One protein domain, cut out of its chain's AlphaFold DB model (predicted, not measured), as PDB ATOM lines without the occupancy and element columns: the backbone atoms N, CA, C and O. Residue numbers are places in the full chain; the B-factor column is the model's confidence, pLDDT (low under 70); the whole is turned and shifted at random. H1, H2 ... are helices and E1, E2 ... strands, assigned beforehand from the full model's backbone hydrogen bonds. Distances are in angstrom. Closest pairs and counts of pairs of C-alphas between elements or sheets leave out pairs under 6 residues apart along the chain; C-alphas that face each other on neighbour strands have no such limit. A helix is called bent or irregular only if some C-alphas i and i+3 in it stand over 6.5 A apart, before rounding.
ATOM      1  N   SER A 118     -33.231  38.952  32.267       91.38
ATOM      2  CA  SER A 118     -34.099  39.969  31.676       91.38
ATOM      3  C   SER A 118     -33.612  40.335  30.267       91.38
ATOM      4  O   SER A 118     -32.467  40.077  29.888       91.38
ATOM      5  N   ARG A 119     -34.465  40.990  29.470       89.12
ATOM      6  CA  ARG A 119     -34.063  41.480  28.140       89.12
ATOM      7  C   ARG A 119     -32.928  42.496  28.203       89.12
ATOM      8  O   ARG A 119     -32.061  42.478  27.336       89.12
ATOM      9  N   SER A 120     -32.936  43.385  29.196       91.62
ATOM     10  CA  SER A 120     -31.875  44.380  29.367       91.62
ATOM     11  C   SER A 120     -30.557  43.719  29.775       91.62
ATOM     12  O   SER A 120     -29.520  44.046  29.205       91.62
ATOM     13  N   GLU A 121     -30.603  42.739  30.683       93.38
ATOM     14  CA  GLU A 121     -29.447  41.917  31.060       93.38
ATOM     15  C   GLU A 121     -28.885  41.178  29.830       93.38
ATOM     16  O   GLU A 121     -27.698  41.279  29.536       93.38
ATOM     17  N   SER A 122     -29.734  40.509  29.046       92.00
ATOM     18  CA  SER A 122     -29.314  39.789  27.834       92.00
ATOM     19  C   SER A 122     -28.700  40.704  26.765       92.00
ATOM     20  O   SER A 122     -27.644  40.388  26.214       92.00
ATOM     21  N   LYS A 123     -29.296  41.879  26.510       91.75
ATOM     22  CA  LYS A 123     -28.730  42.880  25.587       91.75
ATOM     23  C   LYS A 123     -27.336  43.335  26.028       91.75
ATOM     24  O   LYS A 123     -26.428  43.362  25.205       91.75
ATOM     25  N   ARG A 124     -27.162  43.641  27.317       93.00
ATOM     26  CA  ARG A 124     -25.864  44.034  27.889       93.00
ATOM     27  C   ARG A 124     -24.837  42.906  27.799       93.00
ATOM     28  O   ARG A 124     -23.697  43.170  27.440       93.00
ATOM     29  N   LEU A 125     -25.233  41.659  28.070       92.25
ATOM     30  CA  LEU A 125     -24.354  40.499  27.908       92.25
ATOM     31  C   LEU A 125     -23.883  40.349  26.457       92.25
ATOM     32  O   LEU A 125     -22.697  40.150  26.230       92.25
ATOM     33  N   HIS A 126     -24.790  40.476  25.487       90.81
ATOM     34  CA  HIS A 126     -24.439  40.428  24.067       90.81
ATOM     35  C   HIS A 126     -23.423  41.519  23.699       90.81
ATOM     36  O   HIS A 126     -22.451  41.209  23.025       90.81
ATOM     37  N   SER A 127     -23.606  42.766  24.150       91.25
ATOM     38  CA  SER A 127     -22.625  43.837  23.906       91.25
ATOM     39  C   SER A 127     -21.252  43.516  24.502       91.25
ATOM     40  O   SER A 127     -20.256  43.623  23.799       91.25
ATOM     41  N   ILE A 128     -21.208  43.025  25.748       89.69
ATOM     42  CA  ILE A 128     -19.956  42.597  26.394       89.69
ATOM     43  C   ILE A 128     -19.270  41.493  25.580       89.69
ATOM     44  O   ILE A 128     -18.059  41.521  25.421       89.69
ATOM     45  N   LEU A 129     -20.018  40.509  25.074       88.62
ATOM     46  CA  LEU A 129     -19.438  39.404  24.304       88.62
ATOM     47  C   LEU A 129     -18.901  39.851  22.935       88.62
ATOM     48  O   LEU A 129     -17.887  39.315  22.509       88.62
ATOM     49  N   ILE A 130     -19.521  40.846  22.289       88.19
ATOM     50  CA  ILE A 130     -18.984  41.460  21.060       88.19
ATOM     51  C   ILE A 130     -17.678  42.202  21.348       88.19
ATOM     52  O   ILE A 130     -16.701  42.031  20.628       88.19
ATOM     53  N   GLU A 131     -17.640  43.023  22.399       86.88
ATOM     54  CA  GLU A 131     -16.415  43.744  22.774       86.88
ATOM     55  C   GLU A 131     -15.257  42.783  23.074       86.88
ATOM     56  O   GLU A 131     -14.103  43.083  22.780       86.88
ATOM     57  N   GLU A 132     -15.565  41.623  23.653       82.75
ATOM     58  CA  GLU A 132     -14.594  40.572  23.955       82.75
ATOM     59  C   GLU A 132     -14.160  39.799  22.716       82.75
ATOM     60  O   GLU A 132     -12.982  39.516  22.597       82.75
ATOM     61  N   GLU A 133     -15.052  39.503  21.772       82.62
ATOM     62  CA  GLU A 133     -14.675  38.922  20.475       82.62
ATOM     63  C   GLU A 133     -13.651  39.802  19.739       82.62
ATOM     64  O   GLU A 133     -12.695  39.295  19.159       82.62
ATOM     65  N   MET A 134     -13.786  41.128  19.838       78.56
ATOM     66  CA  MET A 134     -12.832  42.075  19.249       78.56
ATOM     67  C   MET A 134     -11.483  42.134  19.986       78.56
ATOM     68  O   MET A 134     -10.503  42.611  19.419       78.56
ATOM     69  N   ARG A 135     -11.424  41.710  21.257       76.81
ATOM     70  CA  ARG A 135     -10.243  41.856  22.133       76.81
ATOM     71  C   ARG A 135      -9.539  40.540  22.453       76.81
ATOM     72  O   ARG A 135      -8.335  40.537  22.686       76.81
ATOM     73  N   LEU A 136     -10.278  39.439  22.517       67.00
ATOM     74  CA  LEU A 136      -9.821  38.119  22.928       67.00
ATOM     75  C   LEU A 136     -10.100  37.107  21.819       67.00
ATOM     76  O   LEU A 136     -11.247  36.854  21.463       67.00
ATOM     77  N   VAL A 137      -9.054  36.399  21.393       64.38
ATOM     78  CA  VAL A 137      -9.126  35.326  20.377       64.38
ATOM     79  C   VAL A 137     -10.090  34.190  20.774       64.38
ATOM     80  O   VAL A 137     -10.585  33.455  19.921       64.38
ATOM     81  N   ARG A 138     -10.396  34.057  22.073       78.50
ATOM     82  CA  ARG A 138     -11.177  32.949  22.642       78.50
ATOM     83  C   ARG A 138     -12.696  33.101  22.508       78.50
ATOM     84  O   ARG A 138     -13.400  32.143  22.811       78.50
ATOM     85  N   VAL A 139     -13.235  34.260  22.120       83.12
ATOM     86  CA  VAL A 139     -14.693  34.457  21.976       83.12
ATOM     87  C   VAL A 139     -15.037  34.641  20.505       83.12
ATOM     88  O   VAL A 139     -14.524  35.551  19.871       83.12
ATOM     89  N   LYS A 140     -15.923  33.797  19.966       86.19
ATOM     90  CA  LYS A 140     -16.345  33.848  18.557       86.19
ATOM     91  C   LYS A 140     -17.860  33.850  18.441       86.19
ATOM     92  O   LYS A 140     -18.531  32.987  19.014       86.19
ATOM     93  N   GLN A 141     -18.419  34.799  17.703       88.75
ATOM     94  CA  GLN A 141     -19.841  34.839  17.397       88.75
ATOM     95  C   GLN A 141     -20.144  33.953  16.190       88.75
ATOM     96  O   GLN A 141     -19.451  33.958  15.177       88.75
ATOM     97  N   HIS A 142     -21.265  33.246  16.261       87.38
ATOM     98  CA  HIS A 142     -21.808  32.484  15.147       87.38
ATOM     99  C   HIS A 142     -23.260  32.885  14.892       87.38
ATOM    100  O   HIS A 142     -24.063  33.056  15.818       87.38
ATOM    101  N   SER A 143     -23.596  33.013  13.613       83.25
ATOM    102  CA  SER A 143     -24.973  33.149  13.139       83.25
ATOM    103  C   SER A 143     -25.483  31.776  12.715       83.25
ATOM    104  O   SER A 143     -24.777  31.027  12.045       83.25
ATOM    105  N   HIS A 144     -26.711  31.431  13.096       77.81
ATOM    106  CA  HIS A 144     -27.286  30.136  12.734       77.81
ATOM    107  C   HIS A 144     -28.117  30.250  11.456       77.81
ATOM    108  O   HIS A 144     -29.181  30.866  11.475       77.81
ATOM    109  N   ALA A 145     -27.688  29.579  10.382       73.50
ATOM    110  CA  ALA A 145     -28.472  29.463   9.148       73.50
ATOM    111  C   ALA A 145     -29.868  28.859   9.412       73.50
ATOM    112  O   ALA A 145     -30.871  29.328   8.881       73.50
ATOM    113  N   ASN A 146     -29.959  27.884  10.327       74.38
ATOM    114  CA  ASN A 146     -31.222  27.308  10.797       74.38
ATOM    115  C   ASN A 146     -31.586  27.776  12.222       74.38
ATOM    116  O   ASN A 146     -31.676  26.983  13.168       74.38
ATOM    117  N   ALA A 147     -31.829  29.079  12.387       71.81
ATOM    118  CA  ALA A 147     -32.236  29.664  13.670       71.81
ATOM    119  C   ALA A 147     -33.524  29.040  14.251       71.81
ATOM    120  O   ALA A 147     -33.700  29.000  15.469       71.81
ATOM    121  N   LYS A 148     -34.418  28.497  13.406       68.94
ATOM    122  CA  LYS A 148     -35.632  27.781  13.843       68.94
ATOM    123  C   LYS A 148     -35.304  26.474  14.571       68.94
ATOM    124  O   LYS A 148     -35.874  26.225  15.633       68.94
ATOM    125  N   GLY A 149     -34.377  25.677  14.036       70.88
ATOM    126  CA  GLY A 149     -33.934  24.423  14.653       70.88
ATOM    127  C   GLY A 149     -33.212  24.648  15.982       70.88
ATOM    128  O   GLY A 149     -33.503  23.984  16.978       70.88
ATOM    129  N   VAL A 150     -32.333  25.652  16.023       75.44
ATOM    130  CA  VAL A 150     -31.550  25.996  17.222       75.44
ATOM    131  C   VAL A 150     -32.372  26.799  18.245       75.44
ATOM    132  O   VAL A 150     -32.089  26.756  19.441       75.44
ATOM    133  N   LYS A 151     -33.447  27.465  17.799       85.38
ATOM    134  CA  LYS A 151     -34.325  28.382  18.557       85.38
ATOM    135  C   LYS A 151     -33.684  29.719  18.949       85.38
ATOM    136  O   LYS A 151     -34.298  30.514  19.667       85.38
ATOM    137  N   PHE A 152     -32.488  29.996  18.450       87.81
ATOM    138  CA  PHE A 152     -31.737  31.220  18.700       87.81
ATOM    139  C   PHE A 152     -31.169  31.743  17.388       87.81
ATOM    140  O   PHE A 152     -30.783  30.959  16.523       87.81
ATOM    141  N   ASN A 153     -31.128  33.067  17.242       83.81
ATOM    142  CA  ASN A 153     -30.563  33.703  16.053       83.81
ATOM    143  C   ASN A 153     -29.032  33.723  16.085       83.81
ATOM    144  O   ASN A 153     -28.395  33.743  15.035       83.81
ATOM    145  N   LYS A 154     -28.445  33.741  17.288       87.12
ATOM    146  CA  LYS A 154     -27.004  33.868  17.489       87.12
ATOM    147  C   LYS A 154     -26.505  32.960  18.606       87.12
ATOM    148  O   LYS A 154     -27.217  32.713  19.584       87.12
ATOM    149  N   SER A 155     -25.240  32.580  18.507       90.31
ATOM    150  CA  SER A 155     -24.482  32.006  19.614       90.31
ATOM    151  C   SER A 155     -23.104  32.639  19.722       90.31
ATOM    152  O   SER A 155     -22.569  33.131  18.735       90.31
ATOM    153  N   PHE A 156     -22.515  32.567  20.907       89.06
ATOM    154  CA  PHE A 156     -21.088  32.776  21.116       89.06
ATOM    155  C   PHE A 156     -20.443  31.462  21.543       89.06
ATOM    156  O   PHE A 156     -20.983  30.777  22.414       89.06
ATOM    157  N   SER A 157     -19.303  31.133  20.952       87.94
ATOM    158  CA  SER A 157     -18.399  30.084  21.410       87.94
ATOM    159  C   SER A 157     -17.302  30.731  22.243       87.94
ATOM    160  O   SER A 157     -16.675  31.688  21.794       87.94
ATOM    161  N   ILE A 158     -17.089  30.230  23.454       84.62
ATOM    162  CA  ILE A 158     -15.978  30.617  24.323       84.62
ATOM    163  C   ILE A 158     -15.024  29.426  24.381       84.62
ATOM    164  O   ILE A 158     -15.364  28.395  24.965       84.62
ATOM    165  N   GLU A 159     -13.871  29.548  23.733       79.19
ATOM    166  CA  GLU A 159     -12.818  28.534  23.727       79.19
ATOM    167  C   GLU A 159     -12.176  28.433  25.118       79.19
ATOM    168  O   GLU A 159     -11.702  29.420  25.691       79.19
ATOM    169  N   ALA A 160     -12.189  27.221  25.665       69.38
ATOM    170  CA  ALA A 160     -11.411  26.833  26.829       69.38
ATOM    171  C   ALA A 160      -9.963  26.523  26.424       69.38
ATOM    172  O   ALA A 160      -9.654  26.332  25.248       69.38
ATOM    173  N   GLU A 161      -9.072  26.427  27.411       64.44
ATOM    174  CA  GLU A 161      -7.642  26.181  27.164       64.44
ATOM    175  C   GLU A 161      -7.348  24.828  26.498       64.44
ATOM    176  O   GLU A 161      -6.322  24.688  25.844       64.44
ATOM    177  N   GLN A 162      -8.249  23.849  26.623       58.22
ATOM    178  CA  GLN A 162      -8.087  22.486  26.097       58.22
ATOM    179  C   GLN A 162      -8.929  22.211  24.835       58.22
ATOM    180  O   GLN A 162      -9.441  21.110  24.655       58.22
ATOM    181  N   PHE A 163      -9.108  23.208  23.961       54.97
ATOM    182  CA  PHE A 163      -9.836  23.077  22.682       54.97
ATOM    183  C   PHE A 163     -11.322  22.672  22.795       54.97
ATOM    184  O   PHE A 163     -11.947  22.274  21.810       54.97
ATOM    185  N   SER A 164     -11.937  22.813  23.971       64.38
ATOM    186  CA  SER A 164     -13.384  22.678  24.155       64.38
ATOM    187  C   SER A 164     -14.068  24.050  24.027       64.38
ATOM    188  O   SER A 164     -13.559  25.055  24.518       64.38
ATOM    189  N   SER A 165     -15.235  24.139  23.367       74.50
ATOM    190  CA  SER A 165     -15.988  25.407  23.231       74.50
ATOM    191  C   SER A 165     -17.304  25.433  24.016       74.50
ATOM    192  O   SER A 165     -18.180  24.573  23.877       74.50
ATOM    193  N   LEU A 166     -17.425  26.426  24.901       86.75
ATOM    194  CA  LEU A 166     -18.616  26.660  25.700       86.75
ATOM    195  C   LEU A 166     -19.546  27.519  24.862       86.75
ATOM    196  O   LEU A 166     -19.165  28.601  24.423       86.75
ATOM    197  N   GLN A 167     -20.766  27.047  24.635       91.19
ATOM    198  CA  GLN A 167     -21.715  27.745  23.782       91.19
ATOM    199  C   GLN A 167     -22.731  28.529  24.605       91.19
ATOM    200  O   GLN A 167     -23.436  27.989  25.462       91.19
ATOM    201  N   LEU A 168     -22.848  29.814  24.285       92.31
ATOM    202  CA  LEU A 168     -23.864  30.720  24.796       92.31
ATOM    203  C   LEU A 168     -24.833  31.060  23.672       92.31
ATOM    204  O   LEU A 168     -24.514  31.847  22.787       92.31
ATOM    205  N   LEU A 169     -26.031  30.490  23.712       91.69
ATOM    206  CA  LEU A 169     -27.088  30.811  22.768       91.69
ATOM    207  C   LEU A 169     -27.914  31.976  23.308       91.69
ATOM    208  O   LEU A 169     -28.397  31.945  24.445       91.69
ATOM    209  N   ILE A 170     -28.078  32.997  22.476       90.44
ATOM    210  CA  ILE A 170     -28.671  34.287  22.839       90.44
ATOM    211  C   ILE A 170     -29.530  34.828  21.692       90.44
ATOM    212  O   ILE A 170     -29.489  34.326  20.570       90.44
ATOM    213  N   LYS A 171     -30.325  35.871  21.963       85.12
ATOM    214  CA  LYS A 171     -31.298  36.428  21.003       85.12
ATOM    215  C   LYS A 171     -32.263  35.342  20.498       85.12
ATOM    216  O   LYS A 171     -32.188  34.933  19.332       85.12
ATOM    217  N   PRO A 172     -33.159  34.850  21.369       88.56
ATOM    218  CA  PRO A 172     -34.120  33.825  20.989       88.56
ATOM    219  C   PRO A 172     -34.998  34.277  19.817       88.56
ATOM    220  O   PRO A 172     -35.346  35.452  19.703       88.56
ATOM    221  N   ILE A 173     -35.436  33.326  18.988       88.00
ATOM    222  CA  ILE A 173     -36.341  33.609  17.856       88.00
ATOM    223  C   ILE A 173     -37.762  33.989  18.301       88.00
ATOM    224  O   ILE A 173     -38.565  34.454  17.499       88.00
ATOM    225  N   SER A 174     -38.113  33.745  19.569       86.56
ATOM    226  CA  SER A 174     -39.430  34.075  20.114       86.56
ATOM    227  C   SER A 174     -39.350  34.502  21.574       86.56
ATOM    228  O   SER A 174     -38.533  33.998  22.344       86.56
ATOM    229  N   LYS A 175     -40.295  35.354  21.985       83.44
ATOM    230  CA  LYS A 175     -40.427  35.858  23.363       83.44
ATOM    231  C   LYS A 175     -40.712  34.759  24.405       83.44
ATOM    232  O   LYS A 175     -40.591  35.022  25.596       83.44
ATOM    233  N   LYS A 176     -41.121  33.555  23.977       84.62
ATOM    234  CA  LYS A 176     -41.417  32.411  24.863       84.62
ATOM    235  C   LYS A 176     -40.153  31.659  25.300       84.62
ATOM    236  O   LYS A 176     -40.197  30.901  26.267       84.62
ATOM    237  N   ILE A 177     -39.041  31.838  24.589       84.38
ATOM    238  CA  ILE A 177     -37.768  31.175  24.879       84.38
ATOM    239  C   ILE A 177     -36.963  32.060  25.836       84.38
ATOM    240  O   ILE A 177     -36.992  33.284  25.734       84.38
ATOM    241  N   LYS A 178     -36.261  31.444  26.791       88.44
ATOM    242  CA  LYS A 178     -35.400  32.176  27.727       88.44
ATOM    243  C   LYS A 178     -34.241  32.840  26.984       88.44
ATOM    244  O   LYS A 178     -33.699  32.276  26.042       88.44
ATOM    245  N   GLU A 179     -33.873  34.028  27.448       90.81
ATOM    246  CA  GLU A 179     -32.950  34.933  26.757       90.81
ATOM    247  C   GLU A 179     -31.514  34.402  26.636       90.81
ATOM    248  O   GLU A 179     -30.784  34.839  25.748       90.81
ATOM    249  N   LEU A 180     -31.121  33.470  27.512       93.94
ATOM    250  CA  LEU A 180     -29.805  32.843  27.517       93.94
ATOM    251  C   LEU A 180     -29.926  31.331  27.726       93.94
ATOM    252  O   LEU A 180     -30.578  30.868  28.670       93.94
ATOM    253  N   LYS A 181     -29.236  30.568  26.880       95.56
ATOM    254  CA  LYS A 181     -28.946  29.153  27.104       95.56
ATOM    255  C   LYS A 181     -27.434  28.933  27.094       95.56
ATOM    256  O   LYS A 181     -26.755  29.338  26.160       95.56
ATOM    257  N   LEU A 182     -26.946  28.249  28.116       94.19
ATOM    258  CA  LEU A 182     -25.597  27.713  28.215       94.19
ATOM    259  C   LEU A 182     -25.605  26.249  27.751       94.19
ATOM    260  O   LEU A 182     -26.463  25.485  28.188       94.19
ATOM    261  N   SER A 183     -24.667  25.863  26.888       93.75
ATOM    262  CA  SER A 183     -24.452  24.489  26.421       93.75
ATOM    263  C   SER A 183     -22.961  24.165  26.446       93.75
ATOM    264  O   SER A 183     -22.183  24.854  25.792       93.75
ATOM    265  N   TYR A 184     -22.560  23.119  27.163       92.00
ATOM    266  CA  TYR A 184     -21.167  22.659  27.211       92.00
ATOM    267  C   TYR A 184     -21.090  21.190  27.654       92.00
ATOM    268  O   TYR A 184     -22.105  20.620  28.062       92.00
ATOM    269  N   ASN A 185     -19.906  20.583  27.553       91.00
ATOM    270  CA  ASN A 185     -19.618  19.231  28.039       91.00
ATOM    271  C   ASN A 185     -18.904  19.315  29.400       91.00
ATOM    272  O   ASN A 185     -17.723  19.626  29.402       91.00
ATOM    273  N   PRO A 186     -19.542  19.035  30.549       88.81
ATOM    274  CA  PRO A 186     -18.882  19.148  31.849       88.81
ATOM    275  C   PRO A 186     -17.587  18.342  32.028       88.81
ATOM    276  O   PRO A 186     -16.748  18.791  32.808       88.81
ATOM    277  N   SER A 187     -17.395  17.215  31.327       84.25
ATOM    278  CA  SER A 187     -16.166  16.409  31.436       84.25
ATOM    279  C   SER A 187     -14.940  17.092  30.824       84.25
ATOM    280  O   SER A 187     -13.817  16.791  31.211       84.25
ATOM    281  N   ASN A 188     -15.143  18.041  29.906       81.94
ATOM    282  CA  ASN A 188     -14.062  18.717  29.178       81.94
ATOM    283  C   ASN A 188     -13.770  20.133  29.710       81.94
ATOM    284  O   ASN A 188     -13.148  20.929  29.004       81.94
ATOM    285  N   TYR A 189     -14.293  20.490  30.893       74.38
ATOM    286  CA  TYR A 189     -14.178  21.840  31.459       74.38
ATOM    287  C   TYR A 189     -13.659  21.817  32.883       74.38
ATOM    288  O   TYR A 189     -14.251  21.213  33.786       74.38
ATOM    289  N   GLN A 190     -12.611  22.603  33.102       72.94
ATOM    290  CA  GLN A 190     -12.157  22.941  34.435       72.94
ATOM    291  C   GLN A 190     -12.959  24.133  34.969       72.94
ATOM    292  O   GLN A 190     -13.567  24.911  34.231       72.94
ATOM    293  N   GLU A 191     -12.969  24.304  36.291       75.56
ATOM    294  CA  GLU A 191     -13.686  25.415  36.925       75.56
ATOM    295  C   GLU A 191     -13.227  26.781  36.381       75.56
ATOM    296  O   GLU A 191     -14.048  27.668  36.143       75.56
ATOM    297  N   LYS A 192     -11.924  26.931  36.100       77.19
ATOM    298  CA  LYS A 192     -11.332  28.158  35.545       77.19
ATOM    299  C   LYS A 192     -11.954  28.592  34.214       77.19
ATOM    300  O   LYS A 192     -12.107  29.792  33.995       77.19
ATOM    301  N   ASP A 193     -12.379  27.643  33.380       77.56
ATOM    302  CA  ASP A 193     -12.980  27.926  32.074       77.56
ATOM    303  C   ASP A 193     -14.385  28.531  32.246       77.56
ATOM    304  O   ASP A 193     -14.766  29.488  31.569       77.56
ATOM    305  N   LEU A 194     -15.141  28.044  33.239       83.31
ATOM    306  CA  LEU A 194     -16.461  28.576  33.586       83.31
ATOM    307  C   LEU A 194     -16.383  29.927  34.310       83.31
ATOM    308  O   LEU A 194     -17.294  30.750  34.165       83.31
ATOM    309  N   ARG A 195     -15.294  30.205  35.045       81.75
ATOM    310  CA  ARG A 195     -15.122  31.469  35.789       81.75
ATOM    311  C   ARG A 195     -15.231  32.702  34.894       81.75
ATOM    312  O   ARG A 195     -15.737  33.724  35.356       81.75
ATOM    313  N   VAL A 196     -14.809  32.634  33.627       80.06
ATOM    314  CA  VAL A 196     -14.936  33.758  32.679       80.06
ATOM    315  C   VAL A 196     -16.405  34.140  32.485       80.06
ATOM    316  O   VAL A 196     -16.774  35.308  32.632       80.06
ATOM    317  N   LEU A 197     -17.263  33.152  32.225       86.19
ATOM    318  CA  LEU A 197     -18.704  33.354  32.111       86.19
ATOM    319  C   LEU A 197     -19.306  33.810  33.443       86.19
ATOM    320  O   LEU A 197     -20.072  34.775  33.480       86.19
ATOM    321  N   VAL A 198     -18.959  33.134  34.540       90.38
ATOM    322  CA  VAL A 198     -19.540  33.412  35.856       90.38
ATOM    323  C   VAL A 198     -19.220  34.834  36.317       90.38
ATOM    324  O   VAL A 198     -20.130  35.547  36.740       90.38
ATOM    325  N   LYS A 199     -17.981  35.315  36.147       89.25
ATOM    326  CA  LYS A 199     -17.605  36.710  36.441       89.25
ATOM    327  C   LYS A 199     -18.457  37.710  35.653       89.25
ATOM    328  O   LYS A 199     -18.951  38.684  36.227       89.25
ATOM    329  N   LYS A 200     -18.689  37.455  34.360       88.94
ATOM    330  CA  LYS A 200     -19.536  38.309  33.508       88.94
ATOM    331  C   LYS A 200     -20.990  38.307  33.984       88.94
ATOM    332  O   LYS A 200     -21.589  39.373  34.125       88.94
ATOM    333  N   LEU A 201     -21.540  37.138  34.310       92.31
ATOM    334  CA  LEU A 201     -22.901  37.015  34.837       92.31
ATOM    335  C   LEU A 201     -23.058  37.658  36.222       92.31
ATOM    336  O   LEU A 201     -24.080  38.300  36.463       92.31
ATOM    337  N   LYS A 202     -22.058  37.546  37.106       94.25
ATOM    338  CA  LYS A 202     -22.026  38.214  38.418       94.25
ATOM    339  C   LYS A 202     -22.075  39.732  38.265       94.25
ATOM    340  O   LYS A 202     -22.952  40.365  38.848       94.25
ATOM    341  N   LYS A 203     -21.211  40.305  37.419       92.12
ATOM    342  CA  LYS A 203     -21.201  41.749  37.122       92.12
ATOM    343  C   LYS A 203     -22.529  42.222  36.522       92.12
ATOM    344  O   LYS A 203     -23.011  43.299  36.854       92.12
ATOM    345  N   LEU A 204     -23.130  41.409  35.652       93.56
ATOM    346  CA  LEU A 204     -24.388  41.725  34.978       93.56
ATOM    347  C   LEU A 204     -25.603  41.687  35.916       93.56
ATOM    348  O   LEU A 204     -26.427  42.598  35.891       93.56
ATOM    349  N   CYS A 205     -25.732  40.618  36.705       93.50
ATOM    350  CA  CYS A 205     -26.910  40.354  37.534       93.50
ATOM    351  C   CYS A 205     -26.821  41.002  38.925       93.50
ATOM    352  O   CYS A 205     -27.834  41.087  39.627       93.50
ATOM    353  N   GLY A 206     -25.618  41.397  39.360       94.19
ATOM    354  CA  GLY A 206     -25.355  41.935  40.693       94.19
ATOM    355  C   GLY A 206     -25.902  41.019  41.791       94.19
ATOM    356  O   GLY A 206     -25.764  39.795  41.736       94.19
ATOM    357  N   ARG A 207     -26.624  41.607  42.753       94.69
ATOM    358  CA  ARG A 207     -27.262  40.886  43.870       94.69
ATOM    359  C   ARG A 207     -28.211  39.756  43.446       94.69
ATOM    360  O   ARG A 207     -28.467  38.841  44.221       94.69
ATOM    361  N   HIS A 208     -28.745  39.792  42.223       95.81
ATOM    362  CA  HIS A 208     -29.674  38.772  41.738       95.81
ATOM    363  C   HIS A 208     -28.973  37.535  41.167       95.81
ATOM    364  O   HIS A 208     -29.651  36.539  40.920       95.81
ATOM    365  N   PHE A 209     -27.647  37.560  40.994       96.19
ATOM    366  CA  PHE A 209     -26.867  36.486  40.377       96.19
ATOM    367  C   PHE A 209     -27.181  35.096  40.950       96.19
ATOM    368  O   PHE A 209     -27.647  34.222  40.219       96.19
ATOM    369  N   LYS A 210     -27.016  34.907  42.267       96.81
ATOM    370  CA  LYS A 210     -27.238  33.609  42.932       96.81
ATOM    371  C   LYS A 210     -28.646  33.075  42.664       96.81
ATOM    372  O   LYS A 210     -28.823  31.932  42.256       96.81
ATOM    373  N   ASN A 211     -29.655  33.931  42.815       96.44
ATOM    374  CA  ASN A 211     -31.051  33.575  42.565       96.44
ATOM    375  C   ASN A 211     -31.332  33.284  41.075       96.44
ATOM    376  O   ASN A 211     -32.132  32.398  40.777       96.44
ATOM    377  N   ARG A 212     -30.671  33.972  40.128       95.31
ATOM    378  CA  ARG A 212     -30.770  33.677  38.684       95.31
ATOM    379  C   ARG A 212     -30.224  32.284  38.372       95.31
ATOM    380  O   ARG A 212     -30.921  31.509  37.718       95.31
ATOM    381  N   ILE A 213     -29.037  31.945  38.879       96.44
ATOM    382  CA  ILE A 213     -28.434  30.617  38.701       96.44
ATOM    383  C   ILE A 213     -29.332  29.540  39.317       96.44
ATOM    384  O   ILE A 213     -29.775  28.641  38.611       96.44
ATOM    385  N   LEU A 214     -29.737  29.686  40.578       95.81
ATOM    386  CA  LEU A 214     -30.601  28.715  41.263       95.81
ATOM    387  C   LEU A 214     -31.962  28.491  40.572       95.81
ATOM    388  O   LEU A 214     -32.484  27.375  40.581       95.81
ATOM    389  N   LYS A 215     -32.534  29.524  39.936       95.44
ATOM    390  CA  LYS A 215     -33.789  29.439  39.160       95.44
ATOM    391  C   LYS A 215     -33.599  28.998  37.703       95.44
ATOM    392  O   LYS A 215     -34.580  28.969  36.956       95.44
ATOM    393  N   SER A 216     -32.374  28.685  37.285       95.81
ATOM    394  CA  SER A 216     -32.084  28.207  35.932       95.81
ATOM    395  C   SER A 216     -32.616  26.795  35.728       95.81
ATOM    396  O   SER A 216     -32.539  25.974  36.641       95.81
TER     397      SER A 216
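Overview. This is residues 118 to 216 of the 396 residues of an uncharacterized protein of Shewanella halifaxensis (strain HAW-EB4) (UniProt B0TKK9). A twisted wall of four antiparallel strands, in the order E1, E2, E3, E4, has two helical parts over one face, H1 slanting across it and H3a running along E3. The bent helix H3 then turns into its second arm, H3b, clear of the sheet, while little H2 only grazes the sheet. The printed part has 99 residues, ordered H1 E1 H2 E2 E3 E4 H3, a mixed class of helices and strands. It is compact, with a radius of gyration of the C-alphas of 13.3 A and spans of 35 by 34 by 27 A.

Along the chain. H1, residues 119 to 133, begins at C-alpha (-34.063, 41.480, 28.140) and is 21.0 A long. E1 is residues 139 to 143, H2 147 to 150, E2 152 to 159 with 19.8 A, E3 165 to 172 with 20.1 A, and E4 180 to 184. H3, residues 191 to 214, was assigned as one helix by its hydrogen bonds but is bent: C-alphas 204 and 207 are 9.4 A apart. Its arms are H3a, residues 191 to 204, 19.6 A, and H3b, residues 207 to 214, ending at C-alpha (-30.601, 28.715, 41.263). H3b is irregular, with C-alphas 207 and 210 7.3 A apart.

Arrangement. E2, E3 and E4 form a meander, each strand the antiparallel neighbour of the one before. Across the neighbours E1 and E2, N 140 and O 157 are within hydrogen-bond range at 2.9 A, across E2 and E3 N 156 and O 168 at 2.8 A, and across E3 and E4 N 169 and O 181 at 2.8 A. H1 and H3a lie on the same face, in two layers, helices on one face of a sheet, at heights over the sheet of 9.3 A and 10.8 A. They touch at a steep tilt of 50 degrees, opposite ways; their closest C-alphas, Glu 121 and Leu 204, are 6.4 A apart. In H1 every O i to N i+4 pair is within range, in H3a 8 of 10 and in H3b 3 of 4; H2 is too short for one.

Size, cuts and confidence. The C-alphas farthest apart, Ala 145 and Arg 207, are 36.6 A apart. The printed part has no cut and no long link. Confidence is under 70 at residues 136 to 137, 148 and 160 to 164.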